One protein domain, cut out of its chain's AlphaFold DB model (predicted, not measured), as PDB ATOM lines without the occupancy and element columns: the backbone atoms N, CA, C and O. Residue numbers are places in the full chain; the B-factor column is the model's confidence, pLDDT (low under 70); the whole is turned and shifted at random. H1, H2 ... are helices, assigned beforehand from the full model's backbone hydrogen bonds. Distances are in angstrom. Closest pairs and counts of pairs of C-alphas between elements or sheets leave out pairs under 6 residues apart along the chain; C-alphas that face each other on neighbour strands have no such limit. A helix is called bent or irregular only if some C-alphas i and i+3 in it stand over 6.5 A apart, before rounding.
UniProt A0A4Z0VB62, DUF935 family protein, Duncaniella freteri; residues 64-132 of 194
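What this domain is: This is residues 64 to 132 of the 194 residues of the protein "DUF935 family protein" of Duncaniella freteri (UniProt A0A4Z0VB62). One long helix, H3, makes most of the length, and a shorter helix, H1, comes in slantwise so that its last residue, Leu 83, is near Phe 105 of H3; H1 and the first part of H3 form an open V, with the very short helix H2 between its arms. Residues 64 to 71 of H1 and residues 110 to 132, of which 110 to 130 belong to H3, stick out from this small body. The printed part has 69 residues with three named helices, in the order H1, H2, H3, and no named strand; the class is all helix. It is extended, with a radius of gyration of the C-alphas of 18.6 A, and its outline is flat, spanning 60 by 32 by 12 A.

How they stand to each other: H3, residues 95 to 130, touches H2, residues 87 to 90, with its residues 97 to 102 alone; the closest C-alphas are those of Thr 88 and Ser 98, 5.5 A apart. H1, residues 64 to 83, is close to H3 but not clearly touching it, the closest C-alphas being those of Leu 83 and Phe 105, 6.4 A apart. H1 and H3 run the same way at a steep tilt of 57 degrees. H1 is also close to H2 but not clearly touching it; the C-alphas of Ser 76 and Asp 90, the closest, are 6.8 A apart. O i to N i+4 pairs are within hydrogen-bond range in 14 of 16 cases in H1 and 29 of 32 in H3, while H2 is too short for such a pair and its one O i to N i+3 pair is not within range.

Where its parts are: H3 runs 50.4 A from C-alpha 95 at (-40.380, -11.736, -27.015) to C-alpha 130 at (-40.609, -19.304, -76.831). It has a kink of 27 degrees near residue 120, and it is irregular, but only just: C-alphas 122 and 125 are 6.9 A apart. H1 is 29.0 A long from first to last C-alpha and begins with C-alpha 64 at (-70.455, -24.919, -26.648). H2, four residues from Met 87 to Asp 90, measures 5.4 A.

The domain as a whole: The C-alphas of Tyr 64 and Gly 132, the two farthest apart, are 60.5 A apart. Without the stretches that stand free, a body of 38 residues spans 25 by 23 by 7 A. The printed part has no cut, and the links from H1 to H2 and from H2 to H3 are both tight. The mean pLDDT of the printed part is 82.4; it is under 70 at residue 64 and at residues 86 to 97.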
ATOM      1  N   TYR A  64     -71.106 -26.092 -26.067       68.88
ATOM      2  CA  TYR A  64     -70.455 -24.919 -26.648       68.88
ATOM      3  C   TYR A  64     -68.930 -25.085 -26.667       68.88
ATOM      4  O   TYR A  64     -68.300 -24.944 -27.716       68.88
ATOM      5  N   ASN A  65     -68.346 -25.482 -25.534       76.56
ATOM      6  CA  ASN A  65     -66.906 -25.716 -25.415       76.56
ATOM      7  C   ASN A  65     -66.402 -26.834 -26.344       76.56
ATOM      8  O   ASN A  65     -65.256 -26.788 -26.782       76.56
ATOM      9  N   VAL A  66     -67.232 -27.827 -26.673       74.25
ATOM     10  CA  VAL A  66     -66.861 -28.912 -27.602       74.25
ATOM     11  C   VAL A  66     -66.637 -28.376 -29.014       74.25
ATOM     12  O   VAL A  66     -65.624 -28.695 -29.642       74.25
ATOM     13  N   TYR A  67     -67.563 -27.554 -29.509       74.75
ATOM     14  CA  TYR A  67     -67.445 -26.958 -30.836       74.75
ATOM     15  C   TYR A  67     -66.332 -25.911 -30.889       74.75
ATOM     16  O   TYR A  67     -65.518 -25.937 -31.812       74.75
ATOM     17  N   ASP A  68     -66.250 -25.050 -29.875       81.06
ATOM     18  CA  ASP A  68     -65.232 -24.004 -29.765       81.06
ATOM     19  C   ASP A  68     -63.814 -24.596 -29.731       81.06
ATOM     20  O   ASP A  68     -62.983 -24.298 -30.588       81.06
ATOM     21  N   LYS A  69     -63.556 -25.567 -28.841       82.50
ATOM     22  CA  LYS A  69     -62.238 -26.216 -28.727       82.50
ATOM     23  C   LYS A  69     -61.840 -26.985 -29.981       82.50
ATOM     24  O   LYS A  69     -60.648 -27.096 -30.272       82.50
ATOM     25  N   ARG A  70     -62.809 -27.515 -30.734       79.31
ATOM     26  CA  ARG A  70     -62.545 -28.145 -32.032       79.31
ATOM     27  C   ARG A  70     -62.056 -27.116 -33.048       79.31
ATOM     28  O   ARG A  70     -61.062 -27.372 -33.724       79.31
ATOM     29  N   VAL A  71     -62.740 -25.978 -33.151       83.06
ATOM     30  CA  VAL A  71     -62.348 -24.884 -34.050       83.06
ATOM     31  C   VAL A  71     -60.977 -24.336 -33.655       83.06
ATOM     32  O   VAL A  71     -60.093 -24.277 -34.507       83.06
ATOM     33  N   ASP A  72     -60.755 -24.058 -32.370       83.56
ATOM     34  CA  ASP A  72     -59.461 -23.608 -31.840       83.56
ATOM     35  C   ASP A  72     -58.324 -24.576 -32.182       83.56
ATOM     36  O   ASP A  72     -57.233 -24.172 -32.593       83.56
ATOM     37  N   ARG A  73     -58.561 -25.886 -32.034       82.19
ATOM     38  CA  ARG A  73     -57.550 -26.895 -32.356       82.19
ATOM     39  C   ARG A  73     -57.234 -26.891 -33.844       82.19
ATOM     40  O   ARG A  73     -56.065 -26.874 -34.198       82.19
ATOM     41  N   CYS A  74     -58.243 -26.861 -34.710       83.00
ATOM     42  CA  CYS A  74     -58.015 -26.764 -36.151       83.00
ATOM     43  C   CYS A  74     -57.229 -25.496 -36.516       83.00
ATOM     44  O   CYS A  74     -56.245 -25.592 -37.246       83.00
ATOM     45  N   ASN A  75     -57.609 -24.340 -35.968       82.00
ATOM     46  CA  ASN A  75     -56.928 -23.070 -36.220       82.00
ATOM     47  C   ASN A  75     -55.455 -23.120 -35.787       82.00
ATOM     48  O   ASN A  75     -54.577 -22.792 -36.582       82.00
ATOM     49  N   SER A  76     -55.181 -23.628 -34.582       81.31
ATOM     50  CA  SER A  76     -53.814 -23.735 -34.049       81.31
ATOM     51  C   SER A  76     -52.932 -24.781 -34.743       81.31
ATOM     52  O   SER A  76     -51.712 -24.736 -34.609       81.31
ATOM     53  N   GLU A  77     -53.499 -25.753 -35.467       83.19
ATOM     54  CA  GLU A  77     -52.708 -26.703 -36.264       83.19
ATOM     55  C   GLU A  77     -52.440 -26.193 -37.692       83.19
ATOM     56  O   GLU A  77     -51.400 -26.515 -38.270       83.19
ATOM     57  N   LEU A  78     -53.329 -25.376 -38.270       84.81
ATOM     58  CA  LEU A  78     -53.169 -24.856 -39.636       84.81
ATOM     59  C   LEU A  78     -51.924 -23.972 -39.787       84.81
ATOM     60  O   LEU A  78     -51.186 -24.117 -40.762       84.81
ATOM     61  N   SER A  79     -51.664 -23.099 -38.812       78.31
ATOM     62  CA  SER A  79     -50.477 -22.231 -38.780       78.31
ATOM     63  C   SER A  79     -49.176 -23.042 -38.820       78.31
ATOM     64  O   SER A  79     -48.257 -22.715 -39.572       78.31
ATOM     65  N   LYS A  80     -49.130 -24.171 -38.104       84.38
ATOM     66  CA  LYS A  80     -47.981 -25.088 -38.093       84.38
ATOM     67  C   LYS A  80     -47.777 -25.786 -39.429       84.38
ATOM     68  O   LYS A  80     -46.643 -25.926 -39.861       84.38
ATOM     69  N   VAL A  81     -48.851 -26.235 -40.076       84.50
ATOM     70  CA  VAL A  81     -48.748 -26.973 -41.346       84.50
ATOM     71  C   VAL A  81     -48.305 -26.063 -42.488       84.50
ATOM     72  O   VAL A  81     -47.527 -26.488 -43.336       84.50
ATOM     73  N   VAL A  82     -48.814 -24.831 -42.527       81.19
ATOM     74  CA  VAL A  82     -48.550 -23.909 -43.639       81.19
ATOM     75  C   VAL A  82     -47.270 -23.112 -43.413       81.19
ATOM     76  O   VAL A  82     -46.471 -22.971 -44.330       81.19
ATOM     77  N   LEU A  83     -47.070 -22.589 -42.202       81.06
ATOM     78  CA  LEU A  83     -46.009 -21.622 -41.901       81.06
ATOM     79  C   LEU A  83     -44.932 -22.170 -40.957       81.06
ATOM     80  O   LEU A  83     -44.002 -21.444 -40.620       81.06
ATOM     81  N   ASN A  84     -45.052 -23.425 -40.511       81.25
ATOM     82  CA  ASN A  84     -44.114 -24.083 -39.593       81.25
ATOM     83  C   ASN A  84     -43.910 -23.362 -38.244       81.25
ATOM     84  O   ASN A  84     -42.897 -23.572 -37.581       81.25
ATOM     85  N   GLN A  85     -44.866 -22.540 -37.793       73.25
ATOM     86  CA  GLN A  85     -44.748 -21.787 -36.538       73.25
ATOM     87  C   GLN A  85     -46.073 -21.657 -35.776       73.25
ATOM     88  O   GLN A  85     -47.147 -21.816 -36.348       73.25
ATOM     89  N   THR A  86     -45.978 -21.341 -34.479       67.75
ATOM     90  CA  THR A  86     -47.121 -21.178 -33.563       67.75
ATOM     91  C   THR A  86     -47.145 -19.816 -32.873       67.75
ATOM     92  O   THR A  86     -48.151 -19.120 -32.920       67.75
ATOM     93  N   MET A  87     -46.047 -19.419 -32.222       61.53
ATOM     94  CA  MET A  87     -46.070 -18.371 -31.190       61.53
ATOM     95  C   MET A  87     -46.392 -16.972 -31.729       61.53
ATOM     96  O   MET A  87     -47.207 -16.261 -31.155       61.53
ATOM     97  N   THR A  88     -45.815 -16.582 -32.859       61.34
ATOM     98  CA  THR A  88     -46.048 -15.284 -33.523       61.34
ATOM     99  C   THR A  88     -47.479 -15.102 -34.033       61.34
ATOM    100  O   THR A  88     -47.882 -13.971 -34.287       61.34
ATOM    101  N   ILE A  89     -48.246 -16.188 -34.173       60.47
ATOM    102  CA  ILE A  89     -49.615 -16.176 -34.709       60.47
ATOM    103  C   ILE A  89     -50.644 -16.390 -33.591       60.47
ATOM    104  O   ILE A  89     -51.610 -15.639 -33.510       60.47
ATOM    105  N   ASP A  90     -50.412 -17.361 -32.702       57.28
ATOM    106  CA  ASP A  90     -51.407 -17.819 -31.724       57.28
ATOM    107  C   ASP A  90     -51.112 -17.386 -30.273       57.28
ATOM    108  O   ASP A  90     -52.016 -17.395 -29.435       57.28
ATOM    109  N   SER A  91     -49.875 -17.005 -29.921       60.19
ATOM    110  CA  SER A  91     -49.526 -16.703 -28.521       60.19
ATOM    111  C   SER A  91     -48.316 -15.773 -28.354       60.19
ATOM    112  O   SER A  91     -47.169 -16.210 -28.316       60.19
ATOM    113  N   GLY A  92     -48.566 -14.482 -28.130       58.16
ATOM    114  CA  GLY A  92     -47.530 -13.461 -27.912       58.16
ATOM    115  C   GLY A  92     -46.935 -13.409 -26.496       58.16
ATOM    116  O   GLY A  92     -46.722 -12.318 -25.975       58.16
ATOM    117  N   SER A  93     -46.713 -14.545 -25.823       60.28
ATOM    118  CA  SER A  93     -46.364 -14.548 -24.389       60.28
ATOM    119  C   SER A  93     -44.895 -14.244 -24.066       60.28
ATOM    120  O   SER A  93     -44.592 -13.969 -22.908       60.28
ATOM    121  N   SER A  94     -43.971 -14.300 -25.034       64.38
ATOM    122  CA  SER A  94     -42.550 -14.003 -24.797       64.38
ATOM    123  C   SER A  94     -41.838 -13.495 -26.050       64.38
ATOM    124  O   SER A  94     -41.839 -14.169 -27.077       64.38
ATOM    125  N   LEU A  95     -41.157 -12.349 -25.932       69.25
ATOM    126  CA  LEU A  95     -40.380 -11.736 -27.015       69.25
ATOM    127  C   LEU A  95     -39.285 -12.675 -27.542       69.25
ATOM    128  O   LEU A  95     -39.184 -12.876 -28.745       69.25
ATOM    129  N   SER A  96     -38.539 -13.326 -26.646       68.38
ATOM    130  CA  SER A  96     -37.449 -14.234 -27.032       68.38
ATOM    131  C   SER A  96     -37.940 -15.500 -27.737       68.38
ATOM    132  O   SER A  96     -37.228 -16.078 -28.552       68.38
ATOM    133  N   GLN A  97     -39.167 -15.943 -27.449       65.88
ATOM    134  CA  GLN A  97     -39.780 -17.057 -28.176       65.88
ATOM    135  C   GLN A  97     -40.280 -16.590 -29.545       65.88
ATOM    136  O   GLN A  97     -40.103 -17.303 -30.528       65.88
ATOM    137  N   SER A  98     -40.847 -15.384 -29.631       72.19
ATOM    138  CA  SER A  98     -41.257 -14.787 -30.903       72.19
ATOM    139  C   SER A  98     -40.080 -14.572 -31.859       72.19
ATOM    140  O   SER A  98     -40.250 -14.795 -33.050       72.19
ATOM    141  N   GLU A  99     -38.894 -14.211 -31.361       77.56
ATOM    142  CA  GLU A  99     -37.673 -14.068 -32.176       77.56
ATOM    143  C   GLU A  99     -37.241 -15.398 -32.815       77.56
ATOM    144  O   GLU A  99     -37.029 -15.460 -34.023       77.56
ATOM    145  N   VAL A 100     -37.196 -16.492 -32.043       79.38
ATOM    146  CA  VAL A 100     -36.863 -17.828 -32.584       79.38
ATOM    147  C   VAL A 100     -37.916 -18.301 -33.593       79.38
ATOM    148  O   VAL A 100     -37.591 -18.918 -34.606       79.38
ATOM    149  N   HIS A 101     -39.193 -18.016 -33.339       79.31
ATOM    150  CA  HIS A 101     -40.264 -18.351 -34.276       79.31
ATOM    151  C   HIS A 101     -40.202 -17.517 -35.563       79.31
ATOM    152  O   HIS A 101     -40.451 -18.059 -36.640       79.31
ATOM    153  N   LEU A 102     -39.816 -16.242 -35.466       81.19
ATOM    154  CA  LEU A 102     -39.589 -15.383 -36.623       81.19
ATOM    155  C   LEU A 102     -38.482 -15.946 -37.522       81.19
ATOM    156  O   LEU A 102     -38.687 -16.032 -38.727       81.19
ATOM    157  N   GLU A 103     -37.378 -16.438 -36.952       83.00
ATOM    158  CA  GLU A 103     -36.303 -17.077 -37.726       83.00
ATOM    159  C   GLU A 103     -36.813 -18.293 -38.528       83.00
ATOM    160  O   GLU A 103     -36.485 -18.476 -39.701       83.00
ATOM    161  N   ILE A 104     -37.669 -19.132 -37.929       84.31
ATOM    162  CA  ILE A 104     -38.267 -20.291 -38.618       84.31
ATOM    163  C   ILE A 104     -39.177 -19.842 -39.772       84.31
ATOM    164  O   ILE A 104     -39.182 -20.453 -40.849       84.31
ATOM    165  N   PHE A 105     -39.940 -18.773 -39.563       83.25
ATOM    166  CA  PHE A 105     -40.798 -18.197 -40.590       83.25
ATOM    167  C   PHE A 105     -40.004 -17.589 -41.745       83.25
ATOM    168  O   PHE A 105     -40.334 -17.822 -42.909       83.25
ATOM    169  N   GLU A 106     -38.933 -16.860 -41.440       86.31
ATOM    170  CA  GLU A 106     -38.024 -16.298 -42.439       86.31
ATOM    171  C   GLU A 106     -37.385 -17.405 -43.279       86.31
ATOM    172  O   GLU A 106     -37.395 -17.317 -44.503       86.31
ATOM    173  N   ARG A 107     -36.957 -18.511 -42.658       86.50
ATOM    174  CA  ARG A 107     -36.442 -19.689 -43.381       86.50
ATOM    175  C   ARG A 107     -37.483 -20.339 -44.293       86.50
ATOM    176  O   ARG A 107     -37.148 -20.780 -45.392       86.50
ATOM    177  N   THR A 108     -38.739 -20.412 -43.851       88.19
ATOM    178  CA  THR A 108     -39.841 -20.925 -44.686       88.19
ATOM    179  C   THR A 108     -40.072 -19.998 -45.882       88.19
ATOM    180  O   THR A 108     -40.113 -20.452 -47.022       88.19
ATOM    181  N   THR A 109     -40.106 -18.688 -45.635       88.12
ATOM    182  CA  THR A 109     -40.268 -17.656 -46.669       88.12
ATOM    183  C   THR A 109     -39.116 -17.672 -47.675       88.12
ATOM    184  O   THR A 109     -39.342 -17.571 -48.878       88.12
ATOM    185  N   GLU A 110     -37.877 -17.840 -47.210       90.12
ATOM    186  CA  GLU A 110     -36.697 -17.955 -48.068       90.12
ATOM    187  C   GLU A 110     -36.779 -19.201 -48.959       90.12
ATOM    188  O   GLU A 110     -36.538 -19.119 -50.165       90.12
ATOM    189  N   SER A 111     -37.189 -20.344 -48.402       90.56
ATOM    190  CA  SER A 111     -37.414 -21.573 -49.169       90.56
ATOM    191  C   SER A 111     -38.477 -21.380 -50.258       90.56
ATOM    192  O   SER A 111     -38.269 -21.771 -51.412       90.56
ATOM    193  N   ASP A 112     -39.591 -20.724 -49.932       91.75
ATOM    194  CA  ASP A 112     -40.659 -20.428 -50.892       91.75
ATOM    195  C   ASP A 112     -40.194 -19.443 -51.975       91.75
ATOM    196  O   ASP A 112     -40.488 -19.620 -53.163       91.75
ATOM    197  N   ALA A 113     -39.399 -18.438 -51.602       92.38
ATOM    198  CA  ALA A 113     -38.782 -17.508 -52.539       92.38
ATOM    199  C   ALA A 113     -37.828 -18.235 -53.502       92.38
ATOM    200  O   ALA A 113     -37.860 -17.980 -54.712       92.38
ATOM    201  N   ILE A 114     -37.022 -19.179 -53.007       93.38
ATOM    202  CA  ILE A 114     -36.146 -20.032 -53.824       93.38
ATOM    203  C   ILE A 114     -36.975 -20.874 -54.798       93.38
ATOM    204  O   ILE A 114     -36.684 -20.892 -55.998       93.38
ATOM    205  N   MET A 115     -38.043 -21.520 -54.323       95.00
ATOM    206  CA  MET A 115     -38.958 -22.285 -55.172       95.00
ATOM    207  C   MET A 115     -39.552 -21.410 -56.284       95.00
ATOM    208  O   MET A 115     -39.516 -21.789 -57.460       95.00
ATOM    209  N   CYS A 116     -40.037 -20.214 -55.947       95.56
ATOM    210  CA  CYS A 116     -40.563 -19.257 -56.921       95.56
ATOM    211  C   CYS A 116     -39.497 -18.853 -57.945       95.56
ATOM    212  O   CYS A 116     -39.757 -18.870 -59.148       95.56
ATOM    213  N   ALA A 117     -38.274 -18.556 -57.498       95.25
ATOM    214  CA  ALA A 117     -37.171 -18.208 -58.387       95.25
ATOM    215  C   ALA A 117     -36.818 -19.354 -59.346       95.25
ATOM    216  O   ALA A 117     -36.527 -19.103 -60.518       95.25
ATOM    217  N   HIS A 118     -36.875 -20.610 -58.892       96.25
ATOM    218  CA  HIS A 118     -36.683 -21.778 -59.750       96.25
ATOM    219  C   HIS A 118     -37.799 -21.933 -60.780       96.25
ATOM    220  O   HIS A 118     -37.510 -22.206 -61.943       96.25
ATOM    221  N   ILE A 119     -39.058 -21.719 -60.396       96.88
ATOM    222  CA  ILE A 119     -40.190 -21.771 -61.330       96.88
ATOM    223  C   ILE A 119     -40.066 -20.663 -62.378       96.88
ATOM    224  O   ILE A 119     -40.245 -20.916 -63.571       96.88
ATOM    225  N   ILE A 120     -39.718 -19.446 -61.959       96.19
ATOM    226  CA  ILE A 120     -39.579 -18.313 -62.871       96.19
ATOM    227  C   ILE A 120     -38.445 -18.577 -63.867       96.19
ATOM    228  O   ILE A 120     -38.661 -18.532 -65.076       96.19
ATOM    229  N   ASN A 121     -37.255 -18.921 -63.376       95.88
ATOM    230  CA  ASN A 121     -36.084 -19.130 -64.229       95.88
ATOM    231  C   ASN A 121     -36.152 -20.416 -65.061       95.88
ATOM    232  O   ASN A 121     -35.674 -20.440 -66.189       95.88
ATOM    233  N   GLY A 122     -36.714 -21.490 -64.508       94.50
ATOM    234  CA  GLY A 122     -36.739 -22.808 -65.142       94.50
ATOM    235  C   GLY A 122     -37.949 -23.050 -66.039       94.50
ATOM    236  O   GLY A 122     -37.886 -23.906 -66.917       94.50
ATOM    237  N   ARG A 123     -39.052 -22.319 -65.835       95.44
ATOM    238  CA  ARG A 123     -40.301 -22.536 -66.577       95.44
ATOM    239  C   ARG A 123     -40.857 -21.266 -67.198       95.44
ATOM    240  O   ARG A 123     -41.111 -21.264 -68.397       95.44
ATOM    241  N   LEU A 124     -41.046 -20.201 -66.421       95.62
ATOM    242  CA  LEU A 124     -41.705 -18.993 -66.926       95.62
ATOM    243  C   LEU A 124     -40.870 -18.281 -67.997       95.62
ATOM    244  O   LEU A 124     -41.369 -18.064 -69.097       95.62
ATOM    245  N   LEU A 125     -39.607 -17.952 -67.705       95.75
ATOM    246  CA  LEU A 125     -38.734 -17.236 -68.640       95.75
ATOM    247  C   LEU A 125     -38.492 -18.023 -69.942       95.75
ATOM    248  O   LEU A 125     -38.651 -17.425 -71.006       95.75
ATOM    249  N   PRO A 126     -38.224 -19.346 -69.916       95.38
ATOM    250  CA  PRO A 126     -38.128 -20.133 -71.147       95.38
ATOM    251  C   PRO A 126     -39.420 -20.140 -71.977       95.38
ATOM    252  O   PRO A 126     -39.368 -20.047 -73.202       95.38
ATOM    253  N   LEU A 127     -40.591 -20.221 -71.332       96.31
ATOM    254  CA  LEU A 127     -41.879 -20.158 -72.034       96.31
ATOM    255  C   LEU A 127     -42.119 -18.777 -72.653       96.31
ATOM    256  O   LEU A 127     -42.610 -18.678 -73.774       96.31
ATOM    257  N   MET A 128     -41.750 -17.710 -71.946       96.00
ATOM    258  CA  MET A 128     -41.825 -16.346 -72.463       96.00
ATOM    259  C   MET A 128     -40.886 -16.147 -73.661       96.00
ATOM    260  O   MET A 128     -41.306 -15.573 -74.665       96.00
ATOM    261  N   GLU A 129     -39.655 -16.666 -73.612       95.19
ATOM    262  CA  GLU A 129     -38.742 -16.637 -74.764       95.19
ATOM    263  C   GLU A 129     -39.361 -17.352 -75.976       95.19
ATOM    264  O   GLU A 129     -39.369 -16.804 -77.078       95.19
ATOM    265  N   LEU A 130     -39.953 -18.534 -75.768       94.38
ATOM    266  CA  LEU A 130     -40.609 -19.304 -76.831       94.38
ATOM    267  C   LEU A 130     -41.789 -18.552 -77.467       94.38
ATOM    268  O   LEU A 130     -42.029 -18.676 -78.666       94.38
ATOM    269  N   HIS A 131     -42.498 -17.740 -76.683       95.88
ATOM    270  CA  HIS A 131     -43.592 -16.892 -77.158       95.88
ATOM    271  C   HIS A 131     -43.141 -15.534 -77.726       95.88
ATOM    272  O   HIS A 131     -43.987 -14.714 -78.078       95.88
ATOM    273  N   GLY A 132     -41.832 -15.296 -77.862       94.25
ATOM    274  CA  GLY A 132     -41.283 -14.104 -78.513       94.25
ATOM    275  C   GLY A 132     -41.111 -12.888 -77.600       94.25
ATOM    276  O   GLY A 132     -40.874 -11.788 -78.098       94.25
TER     277      GLY A 132